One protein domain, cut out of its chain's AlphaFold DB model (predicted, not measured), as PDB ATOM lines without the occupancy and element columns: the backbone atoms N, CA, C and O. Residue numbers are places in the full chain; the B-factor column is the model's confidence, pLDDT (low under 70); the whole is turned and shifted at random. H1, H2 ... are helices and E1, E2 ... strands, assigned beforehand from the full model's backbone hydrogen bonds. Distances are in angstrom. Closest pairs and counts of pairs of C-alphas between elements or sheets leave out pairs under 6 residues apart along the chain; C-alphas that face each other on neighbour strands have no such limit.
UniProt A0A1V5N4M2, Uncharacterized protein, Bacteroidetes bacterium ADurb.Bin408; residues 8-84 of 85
ATOM      1  N   THR A   8     198.164 183.040 165.724       96.38
ATOM      2  CA  THR A   8     198.315 181.700 166.309       96.38
ATOM      3  C   THR A   8     198.399 180.632 165.235       96.38
ATOM      4  O   THR A   8     197.588 180.647 164.308       96.38
ATOM      5  N   TRP A   9     199.250 179.631 165.437       97.50
ATOM      6  CA  TRP A   9     199.277 178.419 164.621       97.50
ATOM      7  C   TRP A   9     199.088 177.180 165.508       97.50
ATOM      8  O   TRP A   9     199.713 177.037 166.555       97.50
ATOM      9  N   ASN A  10     198.156 176.296 165.138       96.75
ATOM     10  CA  ASN A  10     197.725 175.177 165.985       96.75
ATOM     11  C   ASN A  10     197.763 173.850 165.203       96.75
ATOM     12  O   ASN A  10     196.714 173.400 164.738       96.75
ATOM     13  N   PRO A  11     198.937 173.209 165.056       97.19
ATOM     14  CA  PRO A  11     199.052 171.907 164.393       97.19
ATOM     15  C   PRO A  11     198.480 170.757 165.235       97.19
ATOM     16  O   PRO A  11     198.034 169.749 164.687       97.19
ATOM     17  N   ILE A  12     198.434 170.920 166.561       97.44
ATOM     18  CA  ILE A  12     197.801 169.995 167.505       97.44
ATOM     19  C   ILE A  12     196.515 170.643 168.021       97.44
ATOM     20  O   ILE A  12     196.509 171.801 168.440       97.44
ATOM     21  N   LYS A  13     195.404 169.906 167.956       95.44
ATOM     22  CA  LYS A  13     194.062 170.399 168.306       95.44
ATOM     23  C   LYS A  13     193.315 169.364 169.134       95.44
ATOM     24  O   LYS A  13     193.504 168.167 168.948       95.44
ATOM     25  N   GLY A  14     192.345 169.810 169.926       94.62
ATOM     26  CA  GLY A  14     191.409 168.933 170.633       94.62
ATOM     27  C   GLY A  14     191.408 169.163 172.136       94.62
ATOM     28  O   GLY A  14     191.827 170.217 172.608       94.62
ATOM     29  N   GLN A  15     190.881 168.194 172.877       94.88
ATOM     30  CA  GLN A  15     190.837 168.227 174.330       94.88
ATOM     31  C   GLN A  15     192.245 168.021 174.898       94.88
ATOM     32  O   GLN A  15     192.814 166.937 174.784       94.88
ATOM     33  N   CYS A  16     192.794 169.082 175.489       94.38
ATOM     34  CA  CYS A  16     194.095 169.054 176.147       94.38
ATOM     35  C   CYS A  16     194.061 168.162 177.399       94.38
ATOM     36  O   CYS A  16     193.064 168.138 178.123       94.38
ATOM     37  N   PHE A  17     195.170 167.469 177.668       95.69
ATOM     38  CA  PHE A  17     195.337 166.559 178.805       95.69
ATOM     39  C   PHE A  17     195.106 167.209 180.168       95.69
ATOM     40  O   PHE A  17     194.542 166.580 181.055       95.69
ATOM     41  N   HIS A  18     195.517 168.468 180.327       94.19
ATOM     42  CA  HIS A  18     195.473 169.149 181.621       94.19
ATOM     43  C   HIS A  18     194.054 169.463 182.110       94.19
ATOM     44  O   HIS A  18     193.873 169.724 183.296       94.19
ATOM     45  N   ASP A  19     193.069 169.498 181.203       92.69
ATOM     46  CA  ASP A  19     191.659 169.800 181.485       92.69
ATOM     47  C   ASP A  19     191.431 170.960 182.484       92.69
ATOM     48  O   ASP A  19     190.523 170.938 183.319       92.69
ATOM     49  N   CYS A  20     192.250 172.016 182.403       94.62
ATOM     50  CA  CYS A  20     192.245 173.098 183.389       94.62
ATOM     51  C   CYS A  20     190.857 173.745 183.512       94.62
ATOM     52  O   CYS A  20     190.183 174.002 182.510       94.62
ATOM     53  N   SER A  21     190.427 174.063 184.735       94.81
ATOM     54  CA  SER A  21     189.131 174.715 184.997       94.81
ATOM     55  C   SER A  21     189.004 176.083 184.314       94.81
ATOM     56  O   SER A  21     187.924 176.444 183.861       94.81
ATOM     57  N   TYR A  22     190.118 176.802 184.174       93.56
ATOM     58  CA  TYR A  22     190.206 178.128 183.556       93.56
ATOM     59  C   TYR A  22     190.491 178.098 182.044       93.56
ATOM     60  O   TYR A  22     190.687 179.149 181.433       93.56
ATOM     61  N   CYS A  23     190.564 176.920 181.416       93.75
ATOM     62  CA  CYS A  23     190.945 176.821 180.009       93.75
ATOM     63  C   CYS A  23     189.887 177.471 179.104       93.75
ATOM     64  O   CYS A  23     188.752 176.995 179.018       93.75
ATOM     65  N   TYR A  24     190.271 178.513 178.358       92.94
ATOM     66  CA  TYR A  24     189.345 179.220 177.468       92.94
ATOM     67  C   TYR A  24     188.766 178.314 176.367       92.94
ATOM     68  O   TYR A  24     187.677 178.588 175.865       92.94
ATOM     69  N   MET A  25     189.443 177.209 176.030       95.00
ATOM     70  CA  MET A  25     188.957 176.214 175.068       95.00
ATOM     71  C   MET A  25     187.652 175.531 175.505       95.00
ATOM     72  O   MET A  25     186.909 175.029 174.662       95.00
ATOM     73  N   LYS A  26     187.298 175.585 176.796       92.06
ATOM     74  CA  LYS A  26     186.025 175.058 177.313       92.06
ATOM     75  C   LYS A  26     184.801 175.861 176.870       92.06
ATOM     76  O   LYS A  26     183.695 175.325 176.889       92.06
ATOM     77  N   ARG A  27     184.968 177.102 176.389       94.75
ATOM     78  CA  ARG A  27     183.846 177.912 175.865       94.75
ATOM     79  C   ARG A  27     183.165 177.289 174.639       94.75
ATOM     80  O   ARG A  27     182.055 177.675 174.300       94.75
ATOM     81  N   TRP A  28     183.824 176.331 173.986       92.75
ATOM     82  CA  TRP A  28     183.288 175.576 172.851       92.75
ATOM     83  C   TRP A  28     182.684 174.218 173.243       92.75
ATOM     84  O   TRP A  28     182.415 173.387 172.378       92.75
ATOM     85  N   GLY A  29     182.456 173.980 174.537       90.88
ATOM     86  CA  GLY A  29     181.845 172.753 175.033       90.88
ATOM     87  C   GLY A  29     182.758 171.538 174.870       90.88
ATOM     88  O   GLY A  29     183.960 171.599 175.136       90.88
ATOM     89  N   ARG A  30     182.179 170.402 174.460       91.12
ATOM     90  CA  ARG A  30     182.918 169.140 174.333       91.12
ATOM     91  C   ARG A  30     183.828 169.168 173.105       91.12
ATOM     92  O   ARG A  30     183.373 169.039 171.969       91.12
ATOM     93  N   LEU A  31     185.128 169.294 173.352       93.94
ATOM     94  CA  LEU A  31     186.157 169.246 172.318       93.94
ATOM     95  C   LEU A  31     186.332 167.819 171.776       93.94
ATOM     96  O   LEU A  31     186.096 166.828 172.467       93.94
ATOM     97  N   LYS A  32     186.770 167.714 170.517       95.50
ATOM     98  CA  LYS A  32     187.199 166.437 169.923       95.50
ATOM     99  C   LYS A  32     188.462 165.920 170.630       95.50
ATOM    100  O   LYS A  32     189.211 166.745 171.156       95.50
ATOM    101  N   PRO A  33     188.751 164.608 170.577       96.19
ATOM    102  CA  PRO A  33     190.017 164.067 171.065       96.19
ATOM    103  C   PRO A  33     191.230 164.798 170.480       96.19
ATOM    104  O   PRO A  33     191.161 165.347 169.368       96.19
ATOM    105  N   VAL A  34     192.320 164.805 171.250       97.00
ATOM    106  CA  VAL A  34     193.600 165.362 170.811       97.00
ATOM    107  C   VAL A  34     194.041 164.687 169.514       97.00
ATOM    108  O   VAL A  34     193.920 163.472 169.354       97.00
ATOM    109  N   ARG A  35     194.492 165.488 168.556       97.19
ATOM    110  CA  ARG A  35     194.948 165.012 167.253       97.19
ATOM    111  C   ARG A  35     195.943 165.984 166.645       97.19
ATOM    112  O   ARG A  35     195.816 167.199 166.815       97.19
ATOM    113  N   PHE A  36     196.857 165.435 165.862       97.75
ATOM    114  CA  PHE A  36     197.633 166.196 164.899       97.75
ATOM    115  C   PHE A  36     196.787 166.501 163.665       97.75
ATOM    116  O   PHE A  36     195.965 165.685 163.245       97.75
ATOM    117  N   GLU A  37     196.989 167.669 163.075       96.94
ATOM    118  CA  GLU A  37     196.283 168.127 161.888       96.94
ATOM    119  C   GLU A  37     197.297 168.290 160.736       96.94
ATOM    120  O   GLU A  37     197.814 169.385 160.526       96.94
ATOM    121  N   PRO A  38     197.604 167.223 159.962       95.31
ATOM    122  CA  PRO A  38     198.693 167.230 158.976       95.31
ATOM    123  C   PRO A  38     198.585 168.316 157.905       95.31
ATOM    124  O   PRO A  38     199.593 168.743 157.352       95.31
ATOM    125  N   LYS A  39     197.367 168.778 157.597       96.62
ATOM    126  CA  LYS A  39     197.154 169.876 156.645       96.62
ATOM    127  C   LYS A  39     197.770 171.198 157.112       96.62
ATOM    128  O   LYS A  39     198.072 172.022 156.262       96.62
ATOM    129  N   GLU A  40     197.977 171.386 158.415       96.81
ATOM    130  CA  GLU A  40     198.622 172.583 158.969       96.81
ATOM    131  C   GLU A  40     200.103 172.665 158.579       96.81
ATOM    132  O   GLU A  40     200.654 173.756 158.539       96.81
ATOM    133  N   LEU A  41     200.738 171.546 158.205       97.00
ATOM    134  CA  LEU A  41     202.106 171.534 157.662       97.00
ATOM    135  C   LEU A  41     202.196 172.091 156.232       97.00
ATOM    136  O   LEU A  41     203.279 172.197 155.672       97.00
ATOM    137  N   LYS A  42     201.060 172.424 155.610       97.25
ATOM    138  CA  LYS A  42     201.020 173.145 154.328       97.25
ATOM    139  C   LYS A  42     200.899 174.657 154.520       97.25
ATOM    140  O   LYS A  42     200.897 175.383 153.533       97.25
ATOM    141  N   THR A  43     200.737 175.114 155.759       96.94
ATOM    142  CA  THR A  43     200.574 176.530 156.078       96.94
ATOM    143  C   THR A  43     201.914 177.237 155.924       96.94
ATOM    144  O   THR A  43     202.890 176.868 156.576       96.94
ATOM    145  N   ASP A  44     201.944 178.256 155.072       97.31
ATOM    146  CA  ASP A  44     203.038 179.221 155.011       97.31
ATOM    147  C   ASP A  44     202.970 180.120 156.254       97.31
ATOM    148  O   ASP A  44     201.949 180.767 156.498       97.31
ATOM    149  N   LEU A  45     204.027 180.101 157.070       97.50
ATOM    150  CA  LEU A  45     204.115 180.903 158.294       97.50
ATOM    151  C   LEU A  45     204.677 182.313 158.038       97.50
ATOM    152  O   LEU A  45     204.764 183.116 158.967       97.50
ATOM    153  N   GLY A  46     205.043 182.628 156.791       97.25
ATOM    154  CA  GLY A  46     205.627 183.905 156.403       97.25
ATOM    155  C   GLY A  46     206.981 184.164 157.064       97.25
ATOM    156  O   GLY A  46     207.676 183.237 157.482       97.25
ATOM    157  N   HIS A  47     207.344 185.441 157.169       97.06
ATOM    158  CA  HIS A  47     208.581 185.919 157.794       97.06
ATOM    159  C   HIS A  47     208.291 187.107 158.724       97.06
ATOM    160  O   HIS A  47     207.234 187.735 158.615       97.06
ATOM    161  N   ASP A  48     209.224 187.412 159.630       96.88
ATOM    162  CA  ASP A  48     209.165 188.543 160.574       96.88
ATOM    163  C   ASP A  48     207.940 188.549 161.515       96.88
ATOM    164  O   ASP A  48     207.558 189.580 162.074       96.88
ATOM    165  N   ASN A  49     207.319 187.387 161.742       97.56
ATOM    166  CA  ASN A  49     206.186 187.235 162.652       97.56
ATOM    167  C   ASN A  49     206.605 186.892 164.086       97.56
ATOM    168  O   ASN A  49     207.696 186.384 164.346       97.56
ATOM    169  N   PHE A  50     205.669 187.087 165.019       97.94
ATOM    170  CA  PHE A  50     205.719 186.492 166.353       97.94
ATOM    171  C   PHE A  50     204.500 185.582 166.528       97.94
ATOM    172  O   PHE A  50     203.385 186.043 166.779       97.94
ATOM    173  N   ILE A  51     204.715 184.280 166.362       98.06
ATOM    174  CA  ILE A  51     203.651 183.284 166.243       98.06
ATOM    175  C   ILE A  51     203.512 182.526 167.559       98.06
ATOM    176  O   ILE A  51     204.486 181.986 168.083       98.06
ATOM    177  N   PHE A  52     202.288 182.450 168.084       97.75
ATOM    178  CA  PHE A  52     201.993 181.614 169.245       97.75
ATOM    179  C   PHE A  52     201.533 180.220 168.806       97.75
ATOM    180  O   PHE A  52     200.488 180.064 168.161       97.75
ATOM    181  N   ILE A  53     202.322 179.213 169.167       97.56
ATOM    182  CA  ILE A  53     202.068 177.803 168.896       97.56
ATOM    183  C   ILE A  53     201.294 177.193 170.059       97.56
ATOM    184  O   ILE A  53     201.555 177.492 171.214       97.56
ATOM    185  N   GLY A  54     200.315 176.336 169.767       94.50
ATOM    186  CA  GLY A  54     199.639 175.576 170.826       94.50
ATOM    187  C   GLY A  54     198.629 176.379 171.651       94.50
ATOM    188  O   GLY A  54     198.176 175.914 172.691       94.50
ATOM    189  N   SER A  55     198.184 177.544 171.165       93.75
ATOM    190  CA  SER A  55     197.142 178.342 171.838       93.75
ATOM    191  C   SER A  55     195.895 177.525 172.224       93.75
ATOM    192  O   SER A  55     195.286 177.778 173.258       93.75
ATOM    193  N   SER A  56     195.533 176.524 171.414       92.44
ATOM    194  CA  SER A  56     194.348 175.682 171.617       92.44
ATOM    195  C   SER A  56     194.608 174.349 172.331       92.44
ATOM    196  O   SER A  56     193.664 173.720 172.809       92.44
ATOM    197  N   CYS A  57     195.857 173.893 172.376       94.94
ATOM    198  CA  CYS A  57     196.270 172.655 173.024       94.94
ATOM    199  C   CYS A  57     197.769 172.739 173.294       94.94
ATOM    200  O   CYS A  57     198.534 172.995 172.365       94.94
ATOM    201  N   ASP A  58     198.167 172.483 174.538       95.50
ATOM    202  CA  ASP A  58     199.571 172.449 174.934       95.50
ATOM    203  C   ASP A  58     200.314 171.351 174.157       95.50
ATOM    204  O   ASP A  58     199.918 170.180 174.200       95.50
ATOM    205  N   ILE A  59     201.349 171.741 173.409       96.38
ATOM    206  CA  ILE A  59     202.147 170.822 172.590       96.38
ATOM    207  C   ILE A  59     203.126 169.996 173.431       96.38
ATOM    208  O   ILE A  59     203.599 168.968 172.961       96.38
ATOM    209  N   TRP A  60     203.414 170.434 174.658       96.69
ATOM    210  CA  TRP A  60     204.321 169.778 175.597       96.69
ATOM    211  C   TRP A  60     203.580 168.894 176.604       96.69
ATOM    212  O   TRP A  60     204.199 168.312 177.496       96.69
ATOM    213  N   ALA A  61     202.254 168.778 176.479       96.12
ATOM    214  CA  ALA A  61     201.463 167.918 177.343       96.12
ATOM    215  C   ALA A  61     201.899 166.447 177.225       96.12
ATOM    216  O   ALA A  61     202.227 165.949 176.150       96.12
ATOM    217  N   GLN A  62     201.827 165.719 178.343       95.25
ATOM    218  CA  GLN A  62     202.336 164.347 178.475       95.25
ATOM    219  C   GLN A  62     201.776 163.358 177.440       95.25
ATOM    220  O   GLN A  62     202.421 162.368 177.105       95.25
ATOM    221  N   ASN A  63     200.554 163.586 176.958       95.75
ATOM    222  CA  ASN A  63     199.885 162.708 176.005       95.75
ATOM    223  C   ASN A  63     200.148 163.074 174.535       95.75
ATOM    224  O   ASN A  63     199.521 162.476 173.659       95.75
ATOM    225  N   ILE A  64     201.007 164.058 174.258       97.75
ATOM    226  CA  ILE A  64     201.394 164.429 172.899       97.75
ATOM    227  C   ILE A  64     202.555 163.536 172.443       97.75
ATOM    228  O   ILE A  64     203.610 163.542 173.073       97.75
ATOM    229  N   PRO A  65     202.395 162.780 171.341       98.06
ATOM    230  CA  PRO A  65     203.488 162.025 170.742       98.06
ATOM    231  C   PRO A  65     204.663 162.919 170.332       98.06
ATOM    232  O   PRO A  65     204.472 163.958 169.695       98.06
ATOM    233  N   GLU A  66     205.887 162.474 170.622       98.12
ATOM    234  CA  GLU A  66     207.111 163.203 170.264       98.12
ATOM    235  C   GLU A  66     207.195 163.506 168.761       98.12
ATOM    236  O   GLU A  66     207.645 164.579 168.365       98.12
ATOM    237  N   ASP A  67     206.697 162.610 167.902       98.31
ATOM    238  CA  ASP A  67     206.711 162.821 166.454       98.31
ATOM    239  C   ASP A  67     205.867 164.036 166.025       98.31
ATOM    240  O   ASP A  67     206.202 164.694 165.039       98.31
ATOM    241  N   TRP A  68     204.802 164.377 166.758       98.25
ATOM    242  CA  TRP A  68     203.982 165.566 166.487       98.25
ATOM    243  C   TRP A  68     204.709 166.845 166.896       98.25
ATOM    244  O   TRP A  68     204.636 167.849 166.179       98.25
ATOM    245  N   ILE A  69     205.440 166.796 168.011       98.19
ATOM    246  CA  ILE A  69     206.292 167.892 168.481       98.19
ATOM    247  C   ILE A  69     207.403 168.134 167.456       98.19
ATOM    248  O   ILE A  69     207.538 169.249 166.955       98.19
ATOM    249  N   PHE A  70     208.128 167.089 167.045       98.44
ATOM    250  CA  PHE A  70     209.199 167.216 166.056       98.44
ATOM    251  C   PHE A  70     208.702 167.723 164.704       98.44
ATOM    252  O   PHE A  70     209.329 168.606 164.131       98.44
ATOM    253  N   LYS A  71     207.553 167.243 164.206       98.50
ATOM    254  CA  LYS A  71     206.945 167.775 162.971       98.50
ATOM    255  C   LYS A  71     206.597 169.258 163.095       98.50
ATOM    256  O   LYS A  71     206.794 170.004 162.141       98.50
ATOM    257  N   THR A  72     206.099 169.679 164.258       98.19
ATOM    258  CA  THR A  72     205.770 171.083 164.542       98.19
ATOM    259  C   THR A  72     207.027 171.953 164.532       98.19
ATOM    260  O   THR A  72     207.082 172.935 163.796       98.19
ATOM    261  N   LEU A  73     208.060 171.559 165.283       98.31
ATOM    262  CA  LEU A  73     209.329 172.287 165.367       98.31
ATOM    263  C   LEU A  73     210.063 172.326 164.024       98.31
ATOM    264  O   LEU A  73     210.566 173.374 163.627       98.31
ATOM    265  N   TYR A  74     210.085 171.203 163.302       98.44
ATOM    266  CA  TYR A  74     210.682 171.127 161.973       98.44
ATOM    267  C   TYR A  74     209.983 172.080 161.002       98.44
ATOM    268  O   TYR A  74     210.656 172.810 160.280       98.44
ATOM    269  N   HIS A  75     208.646 172.144 161.018       98.38
ATOM    270  CA  HIS A  75     207.908 173.097 160.189       98.38
ATOM    271  C   HIS A  75     208.277 174.541 160.521       98.38
ATOM    272  O   HIS A  75     208.620 175.287 159.613       98.38
ATOM    273  N   CYS A  76     208.297 174.902 161.811       98.06
ATOM    274  CA  CYS A  76     208.739 176.218 162.280       98.06
ATOM    275  C   CYS A  76     210.158 176.563 161.806       98.06
ATOM    276  O   CYS A  76     210.388 177.683 161.371       98.06
ATOM    277  N   SER A  77     211.097 175.610 161.823       97.94
ATOM    278  CA  SER A  77     212.491 175.863 161.419       97.94
ATOM    279  C   SER A  77     212.679 176.231 159.943       97.94
ATOM    280  O   SER A  77     213.741 176.726 159.577       97.94
ATOM    281  N   ASN A  78     211.661 176.027 159.100       98.00
ATOM    282  CA  ASN A  78     211.706 176.425 157.691       98.00
ATOM    283  C   ASN A  78     211.362 177.907 157.466       98.00
ATOM    284  O   ASN A  78     211.413 178.363 156.326       98.00
ATOM    285  N   PHE A  79     210.994 178.652 158.514       98.00
ATOM    286  CA  PHE A  79     210.575 180.047 158.410       98.00
ATOM    287  C   PHE A  79     211.301 180.922 159.436       98.00
ATOM    288  O   PHE A  79     211.452 180.550 160.598       98.00
ATOM    289  N   ASP A  80     211.707 182.119 159.013       97.75
ATOM    290  CA  ASP A  80     212.390 183.088 159.873       97.75
ATOM    291  C   ASP A  80     211.369 183.918 160.670       97.75
ATOM    292  O   ASP A  80     210.954 185.007 160.269       97.75
ATOM    293  N   ASN A  81     210.886 183.345 161.775       98.00
ATOM    294  CA  ASN A  81     209.936 183.975 162.692       98.00
ATOM    295  C   ASN A  81     210.349 183.761 164.153       98.00
ATOM    296  O   ASN A  81     211.137 182.880 164.496       98.00
ATOM    297  N   LYS A  82     209.734 184.531 165.052       98.06
ATOM    298  CA  LYS A  82     209.784 184.297 166.498       98.06
ATOM    299  C   LYS A  82     208.609 183.420 166.910       98.06
ATOM    300  O   LYS A  82     207.476 183.651 166.489       98.06
ATOM    301  N   TYR A  83     208.868 182.452 167.779       97.75
ATOM    302  CA  TYR A  83     207.863 181.499 168.235       97.75
ATOM    303  C   TYR A  83     207.704 181.568 169.752       97.75
ATOM    304  O   TYR A  83     208.689 181.543 170.489       97.75
ATOM    305  N   LEU A  84     206.456 181.651 170.207       97.00
ATOM    306  CA  LEU A  84     206.067 181.359 171.583       97.00
ATOM    307  C   LEU A  84     205.468 179.952 171.590       97.00
ATOM    308  O   LEU A  84     204.577 179.685 170.783       97.00
TER     309      LEU A  84
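What this domain is: This is residues 8 to 84 of the 85 residues of an uncharacterized protein of Bacteroidetes bacterium ADurb.Bin408 (UniProt A0A1V5N4M2). Little regular structure: mostly loops, with H3 and the small parallel sheet E1 E2 toward one end of the long axis, H2 near H3, and short H1 at the other end. Of 77 printed residues, 29 are in named elements, H1 H2 E1 H3 E2 in order, class mixed. The whole is compact, radius of gyration of the C-alphas 12.7 A, and elongated, spanning 35 by 23 by 19 A.

How they stand to each other: Residues 8 to 9 pair in parallel with residues 52 to 53 of E1, residues 50 to 53. H1, residues 24 to 28, is apart from E1. H2, residues 38 to 42, is close to but not clearly touching H3, residues 66 to 77; their closest C-alphas, Leu 41 and His 75, are 6.5 A apart. E1 and E2, residues 82 to 84, are parallel neighbours at 36 degrees; N 51 and O 82 are within hydrogen-bond range, 2.8 A. E1, H3, E2 form a strand-helix-strand unit, parallel neighbour strands with a helix between, its crossover right-handed. Every O i to N i+4 pair of H3 is within hydrogen-bond range; H1 and H2 each have 0 of 1, but 2 of 2 O i to N i+3 pairs.

Where its parts are: H1, 8.4 A, begins at C-alpha 24 (189.345, 179.220, 177.468). H2 measures 7.9 A, E1 9.8 A, H3 16.4 A. E2, 7.0 A, ends at C-alpha 84 (206.067, 181.359, 171.583).

The domain as a whole: The farthest C-alphas, Arg 30 and Asp 80, are 35.7 A apart. The printed part has no cut. The link E1 to H3 is long, 12 residues. No printed residue is under 70 in pLDDT.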